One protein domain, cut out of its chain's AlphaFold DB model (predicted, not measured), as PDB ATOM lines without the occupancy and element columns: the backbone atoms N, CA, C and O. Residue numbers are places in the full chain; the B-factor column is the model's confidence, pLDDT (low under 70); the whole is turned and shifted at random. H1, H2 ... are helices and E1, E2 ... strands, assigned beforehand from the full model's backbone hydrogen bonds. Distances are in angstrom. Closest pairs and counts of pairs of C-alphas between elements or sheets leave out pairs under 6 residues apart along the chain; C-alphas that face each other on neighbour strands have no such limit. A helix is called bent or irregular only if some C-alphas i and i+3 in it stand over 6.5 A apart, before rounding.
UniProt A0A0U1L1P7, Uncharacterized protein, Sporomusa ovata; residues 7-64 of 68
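Overview. This is residues 7 to 64 of the 68 residues of an uncharacterized protein of Sporomusa ovata (UniProt A0A0U1L1P7). A single twisted sheet of four strands makes the middle layer of this domain, with one helix packed over each face: H1 covers E2 and E3 on one face, and H2 covers E3 on the other. Both helices run along the strands, and the edge strand E1 lies on the far side of E2 from E3. The printed part has 58 residues with two named helices and four named strands, in the order E1 H1 E2 E3 E4 H2; the sheet runs E1 E2 E3 E4 and is mixed, E1 and E2 parallel and the rest antiparallel. The class is mixed, helices and strands, and the whole is compact, with a radius of gyration of the C-alphas of 10.9 A and spans of 29 by 28 by 16 A.

Arrangement. Start at E1, residues 7 to 10, and set it beside E2, residues 30 to 35: they are parallel at 20 degrees, with N 32 and O 7 2.8 A apart. Between them in the chain comes H1, residues 13 to 25; E1, H1 and E2 form a strand-helix-strand unit, two parallel neighbour strands joined through a helix, with a right-handed crossover. Next look at E3, residues 40 to 45, antiparallel to E2 at 157 degrees, where N 33 and O 42 are 2.8 A apart. E4, residues 47 to 51, is antiparallel to E3 at 156 degrees, with N 47 and O 45 2.7 A apart. E2 E3 E4 is a meander, each strand the antiparallel neighbour of the one before, made of the hairpins E2 and E3, and E3 and E4. H1 is on the sheet at a height of 9.5 A, at 16 degrees to E3 on the local plane; their closest C-alphas, Leu 23 and Ser 45, are 6.8 A apart. H2, residues 54 to 62, is on the opposite face at a height of 9.6 A, over E3; its closest C-alphas with E4, Leu 57 and Val 51, are 6.2 A apart. Every O i to N i+4 pair in H2 is within hydrogen-bond range, against 7 of 9 in H1.

Along the chain. Find C-alpha 7 at (109.931, 173.193, 141.133), where E1 begins; it runs 10.2 A. H1 runs 20.0 A from C-alpha 13 at (119.218, 172.430, 127.142), and is irregular, with C-alphas 14 and 17 7.4 A apart. E2 runs 15.8 A, E3 16.4 A and E4 12.7 A. H2 runs 12.1 A and ends at C-alpha 62, (115.826, 168.546, 152.808).

Size, cuts and confidence. Look for the C-alphas of Glu 37 and Lys 64, the two farthest apart, at 29.7 A. The printed part has no cut, and its five links are tight. Mean pLDDT of the printed part is 83.4; residues 46 to 47 and 63 to 64 are under 70.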
ATOM      1  N   VAL A   7     110.742 173.327 142.345       86.81
ATOM      2  CA  VAL A   7     109.931 173.193 141.133       86.81
ATOM      3  C   VAL A   7     110.495 172.048 140.317       86.81
ATOM      4  O   VAL A   7     111.674 172.064 139.972       86.81
ATOM      5  N   LEU A   8     109.645 171.067 140.025       87.38
ATOM      6  CA  LEU A   8     109.949 169.955 139.134       87.38
ATOM      7  C   LEU A   8     109.393 170.267 137.743       87.38
ATOM      8  O   LEU A   8     108.236 170.671 137.626       87.38
ATOM      9  N   PHE A   9     110.208 170.084 136.710       89.31
ATOM     10  CA  PHE A   9     109.834 170.336 135.320       89.31
ATOM     11  C   PHE A   9     110.633 169.431 134.375       89.31
ATOM     12  O   PHE A   9     111.687 168.908 134.738       89.31
ATOM     13  N   GLU A  10     110.124 169.235 133.161       90.69
ATOM     14  CA  GLU A  10     110.881 168.585 132.089       90.69
ATOM     15  C   GLU A  10     111.983 169.526 131.603       90.69
ATOM     16  O   GLU A  10     111.734 170.709 131.372       90.69
ATOM     17  N   TYR A  11     113.203 169.011 131.481       91.31
ATOM     18  CA  TYR A  11     114.373 169.795 131.110       91.31
ATOM     19  C   TYR A  11     114.920 169.371 129.755       91.31
ATOM     20  O   TYR A  11     115.176 168.190 129.508       91.31
ATOM     21  N   THR A  12     115.192 170.375 128.930       90.88
ATOM     22  CA  THR A  12     116.098 170.295 127.793       90.88
ATOM     23  C   THR A  12     117.139 171.417 127.909       90.88
ATOM     24  O   THR A  12     116.993 172.375 128.671       90.88
ATOM     25  N   ASP A  13     118.217 171.354 127.130       87.44
ATOM     26  CA  ASP A  13     119.218 172.430 127.142       87.44
ATOM     27  C   ASP A  13     118.667 173.788 126.655       87.44
ATOM     28  O   ASP A  13     119.278 174.831 126.914       87.44
ATOM     29  N   ALA A  14     117.496 173.812 126.003       89.25
ATOM     30  CA  ALA A  14     116.848 175.039 125.548       89.25
ATOM     31  C   ALA A  14     116.381 175.937 126.711       89.25
ATOM     32  O   ALA A  14     116.372 177.162 126.576       89.25
ATOM     33  N   GLU A  15     116.042 175.362 127.871       89.88
ATOM     34  CA  GLU A  15     115.561 176.107 129.039       89.88
ATOM     35  C   GLU A  15     116.689 176.741 129.874       89.88
ATOM     36  O   GLU A  15     116.422 177.583 130.739       89.88
ATOM     37  N   ARG A  16     117.961 176.401 129.612       89.31
ATOM     38  CA  ARG A  16     119.130 176.856 130.392       89.31
ATOM     39  C   ARG A  16     119.191 178.386 130.609       89.31
ATOM     40  O   ARG A  16     119.457 178.803 131.740       89.31
ATOM     41  N   PRO A  17     118.886 179.259 129.622       91.69
ATOM     42  CA  PRO A  17     118.847 180.710 129.843       91.69
ATOM     43  C   PRO A  17     117.740 181.164 130.809       91.69
ATOM     44  O   PRO A  17     117.948 182.089 131.598       91.69
ATOM     45  N   ILE A  18     116.573 180.514 130.765       91.19
ATOM     46  CA  ILE A  18     115.417 180.838 131.613       91.19
ATOM     47  C   ILE A  18     115.688 180.398 133.051       91.19
ATOM     48  O   ILE A  18     115.446 181.163 133.983       91.19
ATOM     49  N   ILE A  19     116.266 179.210 133.232       91.19
ATOM     50  CA  ILE A  19     116.713 178.695 134.532       91.19
ATOM     51  C   ILE A  19     117.694 179.675 135.185       91.19
ATOM     52  O   ILE A  19     117.513 180.058 136.341       91.19
ATOM     53  N   ALA A  20     118.693 180.147 134.432       88.75
ATOM     54  CA  ALA A  20     119.651 181.132 134.929       88.75
ATOM     55  C   ALA A  20     118.977 182.462 135.311       88.75
ATOM     56  O   ALA A  20     119.320 183.055 136.333       88.75
ATOM     57  N   ALA A  21     118.006 182.934 134.522       90.25
ATOM     58  CA  ALA A  21     117.247 184.139 134.849       90.25
ATOM     59  C   ALA A  21     116.428 183.969 136.140       90.25
ATOM     60  O   ALA A  21     116.522 184.813 137.029       90.25
ATOM     61  N   LEU A  22     115.707 182.855 136.286       88.38
ATOM     62  CA  LEU A  22     114.905 182.551 137.475       88.38
ATOM     63  C   LEU A  22     115.756 182.433 138.740       88.38
ATOM     64  O   LEU A  22     115.357 182.932 139.786       88.38
ATOM     65  N   LEU A  23     116.941 181.824 138.658       87.69
ATOM     66  CA  LEU A  23     117.848 181.713 139.802       87.69
ATOM     67  C   LEU A  23     118.457 183.056 140.225       87.69
ATOM     68  O   LEU A  23     118.804 183.214 141.394       87.69
ATOM     69  N   ARG A  24     118.574 184.030 139.310       87.56
ATOM     70  CA  ARG A  24     118.991 185.398 139.661       87.56
ATOM     71  C   ARG A  24     117.895 186.156 140.403       87.56
ATOM     72  O   ARG A  24     118.196 186.801 141.401       87.56
ATOM     73  N   GLU A  25     116.653 186.060 139.936       88.25
ATOM     74  CA  GLU A  25     115.503 186.735 140.559       88.25
ATOM     75  C   GLU A  25     115.094 186.068 141.882       88.25
ATOM     76  O   GLU A  25     114.722 186.731 142.849       88.25
ATOM     77  N   CYS A  26     115.207 184.739 141.944       86.19
ATOM     78  CA  CYS A  26     114.757 183.914 143.058       86.19
ATOM     79  C   CYS A  26     115.881 182.981 143.552       86.19
ATOM     80  O   CYS A  26     115.743 181.763 143.460       86.19
ATOM     81  N   PRO A  27     116.970 183.486 144.159       79.94
ATOM     82  CA  PRO A  27     118.129 182.665 144.550       79.94
ATOM     83  C   PRO A  27     117.825 181.593 145.616       79.94
ATOM     84  O   PRO A  27     118.635 180.706 145.881       79.94
ATOM     85  N   GLY A  28     116.659 181.672 146.264       79.62
ATOM     86  CA  GLY A  28     116.188 180.681 147.229       79.62
ATOM     87  C   GLY A  28     115.467 179.473 146.620       79.62
ATOM     88  O   GLY A  28     115.264 178.496 147.346       79.62
ATOM     89  N   ILE A  29     115.074 179.537 145.341       84.88
ATOM     90  CA  ILE A  29     114.333 178.473 144.650       84.88
ATOM     91  C   ILE A  29     115.271 177.321 144.274       84.88
ATOM     92  O   ILE A  29     116.459 177.526 144.024       84.88
ATOM     93  N   ARG A  30     114.736 176.098 144.228       86.00
ATOM     94  CA  ARG A  30     115.437 174.947 143.647       86.00
ATOM     95  C   ARG A  30     114.686 174.505 142.405       86.00
ATOM     96  O   ARG A  30     113.500 174.194 142.486       86.00
ATOM     97  N   LEU A  31     115.368 174.484 141.273       89.81
ATOM     98  CA  LEU A  31     114.802 174.000 140.021       89.81
ATOM     99  C   LEU A  31     115.325 172.580 139.804       89.81
ATOM    100  O   LEU A  31     116.530 172.360 139.851       89.81
ATOM    101  N   ILE A  32     114.424 171.622 139.627       90.38
ATOM    102  CA  ILE A  32     114.739 170.210 139.410       90.38
ATOM    103  C   ILE A  32     114.268 169.867 137.998       90.38
ATOM    104  O   ILE A  32     113.067 169.787 137.742       90.38
ATOM    105  N   GLY A  33     115.222 169.719 137.088       91.94
ATOM    106  CA  GLY A  33     114.982 169.342 135.704       91.94
ATOM    107  C   GLY A  33     115.040 167.831 135.521       91.94
ATOM    108  O   GLY A  33     116.013 167.202 135.935       91.94
ATOM    109  N   LEU A  34     114.019 167.256 134.890       90.88
ATOM    110  CA  LEU A  34     114.008 165.868 134.428       90.88
ATOM    111  C   LEU A  34     114.474 165.819 132.968       90.88
ATOM    112  O   LEU A  34     113.749 166.253 132.076       90.88
ATOM    113  N   GLU A  35     115.661 165.272 132.722       89.56
ATOM    114  CA  GLU A  35     116.196 165.072 131.373       89.56
ATOM    115  C   GLU A  35     115.818 163.670 130.878       89.56
ATOM    116  O   GLU A  35     116.466 162.671 131.209       89.56
ATOM    117  N   ALA A  36     114.741 163.587 130.093       83.75
ATOM    118  CA  ALA A  36     114.171 162.313 129.651       83.75
ATOM    119  C   ALA A  36     115.154 161.470 128.819       83.75
ATOM    120  O   ALA A  36     115.226 160.257 129.004       83.75
ATOM    121  N   GLU A  37     115.947 162.101 127.946       85.31
ATOM    122  CA  GLU A  37     116.888 161.392 127.063       85.31
ATOM    123  C   GLU A  37     117.996 160.664 127.829       85.31
ATOM    124  O   GLU A  37     118.473 159.613 127.402       85.31
ATOM    125  N   ARG A  38     118.394 161.213 128.978       82.19
ATOM    126  CA  ARG A  38     119.448 160.653 129.829       82.19
ATOM    127  C   ARG A  38     118.910 159.905 131.038       82.19
ATOM    128  O   ARG A  38     119.697 159.306 131.770       82.19
ATOM    129  N   ASN A  39     117.590 159.924 131.236       82.25
ATOM    130  CA  ASN A  39     116.926 159.415 132.430       82.25
ATOM    131  C   ASN A  39     117.596 159.941 133.716       82.25
ATOM    132  O   ASN A  39     117.877 159.181 134.645       82.25
ATOM    133  N   SER A  40     117.911 161.238 133.734       84.50
ATOM    134  CA  SER A  40     118.645 161.891 134.820       84.50
ATOM    135  C   SER A  40     117.899 163.096 135.371       84.50
ATOM    136  O   SER A  40     117.090 163.726 134.690       84.50
ATOM    137  N   LEU A  41     118.199 163.426 136.626       88.75
ATOM    138  CA  LEU A  41     117.706 164.625 137.286       88.75
ATOM    139  C   LEU A  41     118.854 165.618 137.437       88.75
ATOM    140  O   LEU A  41     119.959 165.255 137.840       88.75
ATOM    141  N   ILE A  42     118.594 166.884 137.139       89.25
ATOM    142  CA  ILE A  42     119.556 167.969 137.321       89.25
ATOM    143  C   ILE A  42     118.947 168.984 138.271       89.25
ATOM    144  O   ILE A  42     117.823 169.446 138.085       89.25
ATOM    145  N   VAL A  43     119.700 169.340 139.301       88.94
ATOM    146  CA  VAL A  43     119.322 170.375 140.251       88.94
ATOM    147  C   VAL A  43     120.074 171.645 139.900       88.94
ATOM    148  O   VAL A  43     121.305 171.671 139.855       88.94
ATOM    149  N   PHE A  44     119.318 172.720 139.717       87.62
ATOM    150  CA  PHE A  44     119.845 174.057 139.526       87.62
ATOM    151  C   PHE A  44     119.555 174.889 140.778       87.62
ATOM    152  O   PHE A  44     118.397 175.145 141.129       87.62
ATOM    153  N   SER A  45     120.619 175.301 141.469       78.25
ATOM    154  CA  SER A  45     120.529 176.114 142.684       78.25
ATOM    155  C   SER A  45     121.795 176.950 142.878       78.25
ATOM    156  O   SER A  45     122.614 176.636 143.734       78.25
ATOM    157  N   GLY A  46     122.013 177.984 142.059       69.50
ATOM    158  CA  GLY A  46     123.241 178.807 142.071       69.50
ATOM    159  C   GLY A  46     124.519 178.073 141.613       69.50
ATOM    160  O   GLY A  46     125.366 178.673 140.960       69.50
ATOM    161  N   SER A  47     124.614 176.774 141.885       68.25
ATOM    162  CA  SER A  47     125.493 175.763 141.305       68.25
ATOM    163  C   SER A  47     124.644 174.666 140.646       68.25
ATOM    164  O   SER A  47     123.500 174.423 141.046       68.25
ATOM    165  N   GLU A  48     125.188 174.032 139.606       73.06
ATOM    166  CA  GLU A  48     124.569 172.883 138.930       73.06
ATOM    167  C   GLU A  48     125.031 171.587 139.602       73.06
ATOM    168  O   GLU A  48     126.232 171.365 139.773       73.06
ATOM    169  N   HIS A  49     124.082 170.728 139.976       77.31
ATOM    170  CA  HIS A  49     124.354 169.418 140.562       77.31
ATOM    171  C   HIS A  49     123.520 168.352 139.855       77.31
ATOM    172  O   HIS A  49     122.290 168.390 139.887       77.31
ATOM    173  N   ALA A  50     124.186 167.391 139.217       78.50
ATOM    174  CA  ALA A  50     123.518 166.204 138.701       78.50
ATOM    175  C   ALA A  50     123.131 165.285 139.866       78.50
ATOM    176  O   ALA A  50     123.921 165.086 140.788       78.50
ATOM    177  N   VAL A  51     121.924 164.734 139.800       78.94
ATOM    178  CA  VAL A  51     121.369 163.801 140.778       78.94
ATOM    179  C   VAL A  51     121.094 162.477 140.081       78.94
ATOM    180  O   VAL A  51     120.410 162.415 139.058       78.94
ATOM    181  N   THR A  52     121.651 161.412 140.642       76.38
ATOM    182  CA  THR A  52     121.670 160.077 140.031       76.38
ATOM    183  C   THR A  52     120.746 159.084 140.726       76.38
ATOM    184  O   THR A  52     120.411 158.050 140.151       76.38
ATOM    185  N   ASN A  53     120.306 159.393 141.949       77.94
ATOM    186  CA  ASN A  53     119.396 158.566 142.735       77.94
ATOM    187  C   ASN A  53     118.436 159.416 143.589       77.94
ATOM    188  O   ASN A  53     118.548 160.640 143.687       77.94
ATOM    189  N   VAL A  54     117.440 158.752 144.177       79.31
ATOM    190  CA  VAL A  54     116.375 159.404 144.951       79.31
ATOM    191  C   VAL A  54     116.906 159.941 146.279       79.31
ATOM    192  O   VAL A  54     116.455 160.986 146.742       79.31
ATOM    193  N   GLU A  55     117.880 159.273 146.888       81.12
ATOM    194  CA  GLU A  55     118.498 159.687 148.145       81.12
ATOM    195  C   GLU A  55     119.214 161.040 148.002       81.12
ATOM    196  O   GLU A  55     119.014 161.933 148.828       81.12
ATOM    197  N   GLU A  56     119.971 161.228 146.921       78.75
ATOM    198  CA  GLU A  56     120.599 162.500 146.543       78.75
ATOM    199  C   GLU A  56     119.550 163.599 146.319       78.75
ATOM    200  O   GLU A  56     119.722 164.730 146.779       78.75
ATOM    201  N   LEU A  57     118.419 163.271 145.683       79.56
ATOM    202  CA  LEU A  57     117.319 164.222 145.495       79.56
ATOM    203  C   LEU A  57     116.712 164.663 146.835       79.56
ATOM    204  O   LEU A  57     116.443 165.849 147.043       79.56
ATOM    205  N   ILE A  58     116.496 163.715 147.749       80.31
ATOM    206  CA  ILE A  58     115.959 163.985 149.086       80.31
ATOM    207  C   ILE A  58     116.917 164.889 149.856       80.31
ATOM    208  O   ILE A  58     116.464 165.879 150.430       80.31
ATOM    209  N   GLN A  59     118.222 164.604 149.834       77.50
ATOM    210  CA  GLN A  59     119.231 165.461 150.466       77.50
ATOM    211  C   GLN A  59     119.161 166.880 149.916       77.50
ATOM    212  O   GLN A  59     119.017 167.827 150.686       77.50
ATOM    213  N   VAL A  60     119.118 167.040 148.591       75.12
ATOM    214  CA  VAL A  60     118.963 168.356 147.969       75.12
ATOM    215  C   VAL A  60     117.714 169.065 148.479       75.12
ATOM    216  O   VAL A  60     117.789 170.244 148.802       75.12
ATOM    217  N   ILE A  61     116.563 168.405 148.573       74.44
ATOM    218  CA  ILE A  61     115.320 169.055 149.008       74.44
ATOM    219  C   ILE A  61     115.381 169.414 150.505       74.44
ATOM    220  O   ILE A  61     115.023 170.539 150.882       74.44
ATOM    221  N   VAL A  62     115.883 168.499 151.338       75.00
ATOM    222  CA  VAL A  62     115.826 168.546 152.808       75.00
ATOM    223  C   VAL A  62     116.965 169.362 153.439       75.00
ATOM    224  O   VAL A  62     116.723 170.012 154.456       75.00
ATOM    225  N   ASP A  63     118.148 169.467 152.818       64.56
ATOM    226  CA  ASP A  63     119.366 170.087 153.396       64.56
ATOM    227  C   ASP A  63     119.272 171.593 153.724       64.56
ATOM    228  O   ASP A  63     120.221 172.186 154.229       64.56
ATOM    229  N   LYS A  64     118.121 172.253 153.519       54.44
ATOM    230  CA  LYS A  64     117.875 173.610 154.065       54.44
ATOM    231  C   LYS A  64     117.022 173.640 155.338       54.44
ATOM    232  O   LYS A  64     116.701 174.732 155.799       54.44
TER     233      LYS A  64